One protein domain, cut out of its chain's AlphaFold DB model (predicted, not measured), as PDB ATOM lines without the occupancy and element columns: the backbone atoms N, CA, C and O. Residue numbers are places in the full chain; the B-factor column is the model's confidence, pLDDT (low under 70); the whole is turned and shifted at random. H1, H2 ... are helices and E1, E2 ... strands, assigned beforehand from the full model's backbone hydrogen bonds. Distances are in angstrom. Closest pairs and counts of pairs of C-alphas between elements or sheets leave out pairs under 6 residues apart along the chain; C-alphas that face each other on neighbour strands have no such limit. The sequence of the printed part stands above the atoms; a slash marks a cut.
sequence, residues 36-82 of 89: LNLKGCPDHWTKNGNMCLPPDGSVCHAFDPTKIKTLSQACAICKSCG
ATOM      1  N   LEU A  36     428.399 226.061 489.183       54.31
ATOM      2  CA  LEU A  36     428.893 226.436 487.867       54.31
ATOM      3  C   LEU A  36     429.943 225.454 487.310       54.31
ATOM      4  O   LEU A  36     430.086 225.350 486.094       54.31
ATOM      5  N   ASN A  37     430.655 224.728 488.182       54.44
ATOM      6  CA  ASN A  37     431.624 223.704 487.786       54.44
ATOM      7  C   ASN A  37     430.995 222.322 487.541       54.44
ATOM      8  O   ASN A  37     431.627 221.475 486.911       54.44
ATOM      9  N   LEU A  38     429.740 222.100 487.949       64.38
ATOM     10  CA  LEU A  38     428.997 220.874 487.658       64.38
ATOM     11  C   LEU A  38     428.380 220.971 486.259       64.38
ATOM     12  O   LEU A  38     427.174 221.131 486.081       64.38
ATOM     13  N   LYS A  39     429.219 220.894 485.222       65.12
ATOM     14  CA  LYS A  39     428.730 220.735 483.848       65.12
ATOM     15  C   LYS A  39     428.318 219.283 483.608       65.12
ATOM     16  O   LYS A  39     429.160 218.395 483.652       65.12
ATOM     17  N   GLY A  40     427.051 219.061 483.261       75.62
ATOM     18  CA  GLY A  40     426.578 217.786 482.706       75.62
ATOM     19  C   GLY A  40     425.740 216.947 483.665       75.62
ATOM     20  O   GLY A  40     424.951 217.496 484.424       75.62
ATOM     21  N   CYS A  41     425.869 215.627 483.556       81.94
ATOM     22  CA  CYS A  41     425.249 214.640 484.440       81.94
ATOM     23  C   CYS A  41     426.319 214.028 485.364       81.94
ATOM     24  O   CYS A  41     427.504 214.167 485.054       81.94
ATOM     25  N   PRO A  42     425.923 213.368 486.465       82.94
ATOM     26  CA  PRO A  42     426.842 212.625 487.325       82.94
ATOM     27  C   PRO A  42     427.614 211.538 486.563       82.94
ATOM     28  O   PRO A  42     427.225 211.119 485.470       82.94
ATOM     29  N   ASP A  43     428.681 211.037 487.176       84.44
ATOM     30  CA  ASP A  43     429.484 209.949 486.631       84.44
ATOM     31  C   ASP A  43     428.619 208.703 486.410       84.44
ATOM     32  O   ASP A  43     427.792 208.338 487.248       84.44
ATOM     33  N   HIS A  44     428.804 208.042 485.267       81.25
ATOM     34  CA  HIS A  44     428.021 206.874 484.839       81.25
ATOM     35  C   HIS A  44     426.527 207.137 484.572       81.25
ATOM     36  O   HIS A  44     425.766 206.186 484.405       81.25
ATOM     37  N   TRP A  45     426.097 208.401 484.497       86.62
ATOM     38  CA  TRP A  45     424.733 208.758 484.104       86.62
ATOM     39  C   TRP A  45     424.671 209.154 482.633       86.62
ATOM     40  O   TRP A  45     425.570 209.797 482.089       86.62
ATOM     41  N   THR A  46     423.561 208.805 481.991       87.44
ATOM     42  CA  THR A  46     423.330 209.087 480.575       87.44
ATOM     43  C   THR A  46     422.442 210.314 480.432       87.44
ATOM     44  O   THR A  46     421.358 210.387 481.010       87.44
ATOM     45  N   LYS A  47     422.874 211.297 479.638       84.75
ATOM     46  CA  LYS A  47     422.051 212.470 479.326       84.75
ATOM     47  C   LYS A  47     421.058 212.132 478.213       84.75
ATOM     48  O   LYS A  47     421.472 211.887 477.085       84.75
ATOM     49  N   ASN A  48     419.761 212.175 478.511       85.12
ATOM     50  CA  ASN A  48     418.690 212.038 477.523       85.12
ATOM     51  C   ASN A  48     417.878 213.341 477.467       85.12
ATOM     52  O   ASN A  48     417.102 213.660 478.373       85.12
ATOM     53  N   GLY A  49     418.112 214.142 476.426       84.19
ATOM     54  CA  GLY A  49     417.547 215.487 476.310       84.19
ATOM     55  C   GLY A  49     417.994 216.400 477.458       84.19
ATOM     56  O   GLY A  49     419.189 216.650 477.638       84.19
ATOM     57  N   ASN A  50     417.026 216.888 478.238       82.88
ATOM     58  CA  ASN A  50     417.257 217.742 479.409       82.88
ATOM     59  C   ASN A  50     417.319 216.964 480.732       82.88
ATOM     60  O   ASN A  50     417.409 217.585 481.784       82.88
ATOM     61  N   MET A  51     417.263 215.630 480.708       86.62
ATOM     62  CA  MET A  51     417.293 214.809 481.918       86.62
ATOM     63  C   MET A  51     418.560 213.961 481.982       86.62
ATOM     64  O   MET A  51     419.057 213.466 480.969       86.62
ATOM     65  N   CYS A  52     419.069 213.782 483.196       87.12
ATOM     66  CA  CYS A  52     420.094 212.803 483.513       87.12
ATOM     67  C   CYS A  52     419.404 211.519 483.960       87.12
ATOM     68  O   CYS A  52     418.634 211.541 484.923       87.12
ATOM     69  N   LEU A  53     419.670 210.418 483.260       87.75
ATOM     70  CA  LEU A  53     419.171 209.094 483.609       87.75
ATOM     71  C   LEU A  53     420.279 208.290 484.286       87.75
ATOM     72  O   LEU A  53     421.420 208.303 483.813       87.75
ATOM     73  N   PRO A  54     419.949 207.588 485.372       86.19
ATOM     74  CA  PRO A  54     420.895 206.715 486.031       86.19
ATOM     75  C   PRO A  54     421.077 205.408 485.241       86.19
ATOM     76  O   PRO A  54     420.286 205.118 484.341       86.19
ATOM     77  N   PRO A  55     422.111 204.612 485.560       83.56
ATOM     78  CA  PRO A  55     422.310 203.308 484.937       83.56
ATOM     79  C   PRO A  55     421.148 202.347 485.235       83.56
ATOM     80  O   PRO A  55     420.552 202.379 486.321       83.56
ATOM     81  N   ASP A  56     420.845 201.485 484.262       73.69
ATOM     82  CA  ASP A  56     419.785 200.480 484.359       73.69
ATOM     83  C   ASP A  56     420.018 199.549 485.558       73.69
ATOM     84  O   ASP A  56     421.118 199.037 485.771       73.69
ATOM     85  N   GLY A  57     418.976 199.344 486.370       71.12
ATOM     86  CA  GLY A  57     419.039 198.540 487.598       71.12
ATOM     87  C   GLY A  57     419.453 199.305 488.860       71.12
ATOM     88  O   GLY A  57     419.524 198.710 489.935       71.12
ATOM     89  N   SER A  58     419.696 200.614 488.767       76.06
ATOM     90  CA  SER A  58     419.901 201.460 489.946       76.06
ATOM     91  C   SER A  58     418.579 201.830 490.635       76.06
ATOM     92  O   SER A  58     417.521 201.901 490.016       76.06
ATOM     93  N   VAL A  59     418.651 202.125 491.935       81.38
ATOM     94  CA  VAL A  59     417.512 202.615 492.746       81.38
ATOM     95  C   VAL A  59     417.248 204.115 492.512       81.38
ATOM     96  O   VAL A  59     416.445 204.744 493.193       81.38
ATOM     97  N   CYS A  60     417.968 204.720 491.570       81.88
ATOM     98  CA  CYS A  60     418.012 206.157 491.377       81.88
ATOM     99  C   CYS A  60     416.935 206.644 490.421       81.88
ATOM    100  O   CYS A  60     416.521 205.941 489.500       81.88
ATOM    101  N   HIS A  61     416.507 207.888 490.617       84.62
ATOM    102  CA  HIS A  61     415.531 208.530 489.750       84.62
ATOM    103  C   HIS A  61     416.204 209.495 488.782       84.62
ATOM    104  O   HIS A  61     417.155 210.196 489.132       84.62
ATOM    105  N   ALA A  62     415.669 209.549 487.563       86.06
ATOM    106  CA  ALA A  62     416.054 210.561 486.598       86.06
ATOM    107  C   ALA A  62     415.721 211.959 487.135       86.06
ATOM    108  O   ALA A  62     414.683 212.167 487.767       86.06
ATOM    109  N   PHE A  63     416.594 212.925 486.867       85.00
ATOM    110  CA  PHE A  63     416.400 214.304 487.306       85.00
ATOM    111  C   PHE A  63     416.874 215.298 486.245       85.00
ATOM    112  O   PHE A  63     417.652 214.971 485.350       85.00
ATOM    113  N   ASP A  64     416.401 216.536 486.357       85.38
ATOM    114  CA  ASP A  64     416.829 217.646 485.510       85.38
ATOM    115  C   ASP A  64     417.991 218.400 486.188       85.38
ATOM    116  O   ASP A  64     417.782 219.012 487.243       85.38
ATOM    117  N   PRO A  65     419.214 218.377 485.623       77.19
ATOM    118  CA  PRO A  65     420.378 219.027 486.218       77.19
ATOM    119  C   PRO A  65     420.242 220.554 486.266       77.19
ATOM    120  O   PRO A  65     420.883 221.190 487.097       77.19
ATOM    121  N   THR A  66     419.385 221.168 485.439       77.50
ATOM    122  CA  THR A  66     419.184 222.630 485.439       77.50
ATOM    123  C   THR A  66     418.428 223.132 486.668       77.50
ATOM    124  O   THR A  66     418.513 224.311 487.020       77.50
ATOM    125  N   LYS A  67     417.709 222.240 487.358       78.44
ATOM    126  CA  LYS A  67     416.993 222.565 488.598       78.44
ATOM    127  C   LYS A  67     417.895 222.535 489.830       78.44
ATOM    128  O   LYS A  67     417.499 223.054 490.873       78.44
ATOM    129  N   ILE A  68     419.092 221.962 489.720       75.50
ATOM    130  CA  ILE A  68     420.054 221.885 490.816       75.50
ATOM    131  C   ILE A  68     420.783 223.222 490.914       75.50
ATOM    132  O   ILE A  68     421.553 223.601 490.036       75.50
ATOM    133  N   LYS A  69     420.520 223.953 491.999       71.81
ATOM    134  CA  LYS A  69     421.090 225.292 492.226       71.81
ATOM    135  C   LYS A  69     422.190 225.308 493.274       71.81
ATOM    136  O   LYS A  69     422.888 226.314 493.387       71.81
ATOM    137  N   THR A  70     422.355 224.223 494.032       72.31
ATOM    138  CA  THR A  70     423.424 224.074 495.025       72.31
ATOM    139  C   THR A  70     424.189 222.770 494.802       72.31
ATOM    140  O   THR A  70     423.615 221.742 494.451       72.31
ATOM    141  N   LEU A  71     425.499 222.776 495.044       74.50
ATOM    142  CA  LEU A  71     426.301 221.555 494.947       74.50
ATOM    143  C   LEU A  71     426.007 220.602 496.110       74.50
ATOM    144  O   LEU A  71     426.110 219.396 495.946       74.50
ATOM    145  N   SER A  72     425.498 221.102 497.239       74.50
ATOM    146  CA  SER A  72     424.938 220.245 498.289       74.50
ATOM    147  C   SER A  72     423.768 219.389 497.792       74.50
ATOM    148  O   SER A  72     423.683 218.221 498.160       74.50
ATOM    149  N   GLN A  73     422.896 219.929 496.930       76.38
ATOM    150  CA  GLN A  73     421.820 219.161 496.297       76.38
ATOM    151  C   GLN A  73     422.388 218.133 495.316       76.38
ATOM    152  O   GLN A  73     421.973 216.977 495.347       76.38
ATOM    153  N   ALA A  74     423.370 218.525 494.499       78.31
ATOM    154  CA  ALA A  74     424.046 217.610 493.584       78.31
ATOM    155  C   ALA A  74     424.703 216.437 494.328       78.31
ATOM    156  O   ALA A  74     424.459 215.277 494.007       78.31
ATOM    157  N   CYS A  75     425.464 216.723 495.385       79.50
ATOM    158  CA  CYS A  75     426.149 215.694 496.155       79.50
ATOM    159  C   CYS A  75     425.212 214.858 497.021       79.50
ATOM    160  O   CYS A  75     425.514 213.696 497.279       79.50
ATOM    161  N   ALA A  76     424.068 215.396 497.446       82.12
ATOM    162  CA  ALA A  76     423.031 214.590 498.080       82.12
ATOM    163  C   ALA A  76     422.496 213.524 497.111       82.12
ATOM    164  O   ALA A  76     422.378 212.363 497.498       82.12
ATOM    165  N   ILE A  77     422.262 213.894 495.846       82.12
ATOM    166  CA  ILE A  77     421.860 212.948 494.798       82.12
ATOM    167  C   ILE A  77     422.974 211.923 494.563       82.12
ATOM    168  O   ILE A  77     422.718 210.723 494.648       82.12
ATOM    169  N   CYS A  78     424.220 212.371 494.376       81.75
ATOM    170  CA  CYS A  78     425.372 211.488 494.191       81.75
ATOM    171  C   CYS A  78     425.526 210.468 495.326       81.75
ATOM    172  O   CYS A  78     425.588 209.270 495.063       81.75
ATOM    173  N   LYS A  79     425.469 210.915 496.587       82.62
ATOM    174  CA  LYS A  79     425.544 210.038 497.766       82.62
ATOM    175  C   LYS A  79     424.385 209.058 497.849       82.62
ATOM    176  O   LYS A  79     424.610 207.893 498.159       82.62
ATOM    177  N   SER A  80     423.164 209.508 497.560       81.50
ATOM    178  CA  SER A  80     421.989 208.625 497.553       81.50
ATOM    179  C   SER A  80     422.091 207.528 496.491       81.50
ATOM    180  O   SER A  80     421.536 206.448 496.657       81.50
ATOM    181  N   CYS A  81     422.856 207.803 495.435       80.69
ATOM    182  CA  CYS A  81     423.005 206.957 494.264       80.69
ATOM    183  C   CYS A  81     424.349 206.238 494.160       80.69
ATOM    184  O   CYS A  81     424.594 205.572 493.157       80.69
ATOM    185  N   GLY A  82     425.228 206.384 495.157       82.12
ATOM    186  CA  GLY A  82     426.577 205.815 495.124       82.12
ATOM    187  C   GLY A  82     427.407 206.264 493.915       82.12
ATOM    188  O   GLY A  82     428.285 205.528 493.478       82.12
TER     189      GLY A  82
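AT A GLANCE: This is residues 36 to 82 of the 89 residues of an uncharacterized protein of viral metagenome (UniProt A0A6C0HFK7). With little regular structure, this is a small domain mostly of loops, with a hairpin of two short strands, E1 and E2, at one side and a single helix, H1, at the opposite side. Residues 54 to 70 join them, swinging out to a turn at Gly 57 and then back past E2 to H1. The 47 printed residues hold E1, E2 and H1 in that order, 16 residues in named elements, and the class is mixed. The whole is compact, with a radius of gyration of the C-alphas of 9.9 A and spans of 29 by 23 by 15 A.

HOW THE PARTS SIT: E1, residues 46 to 48, and E2, residues 51 to 53, form an antiparallel hairpin at 141 degrees. N 53 and O 46 are within hydrogen-bond range at 2.8 A. H1, residues 71 to 80, is apart from E1. In H1 every O i to N i+4 pair is within hydrogen-bond range.

IN THESE COORDINATES: E1 begins at C-alpha 46 (423.330, 209.087, 480.575) and measures 6.3 A; E2 measures 6.2 A. H1 measures 13.9 A and ends at C-alpha 80 (421.989, 208.625, 497.553).

THE WHOLE: The C-alphas farthest apart, of Leu 36 and Gly 57, are 29.6 A apart. The printed part has no cut. The link E2 to H1 is long. Residues 36 to 39 have pLDDT under 70.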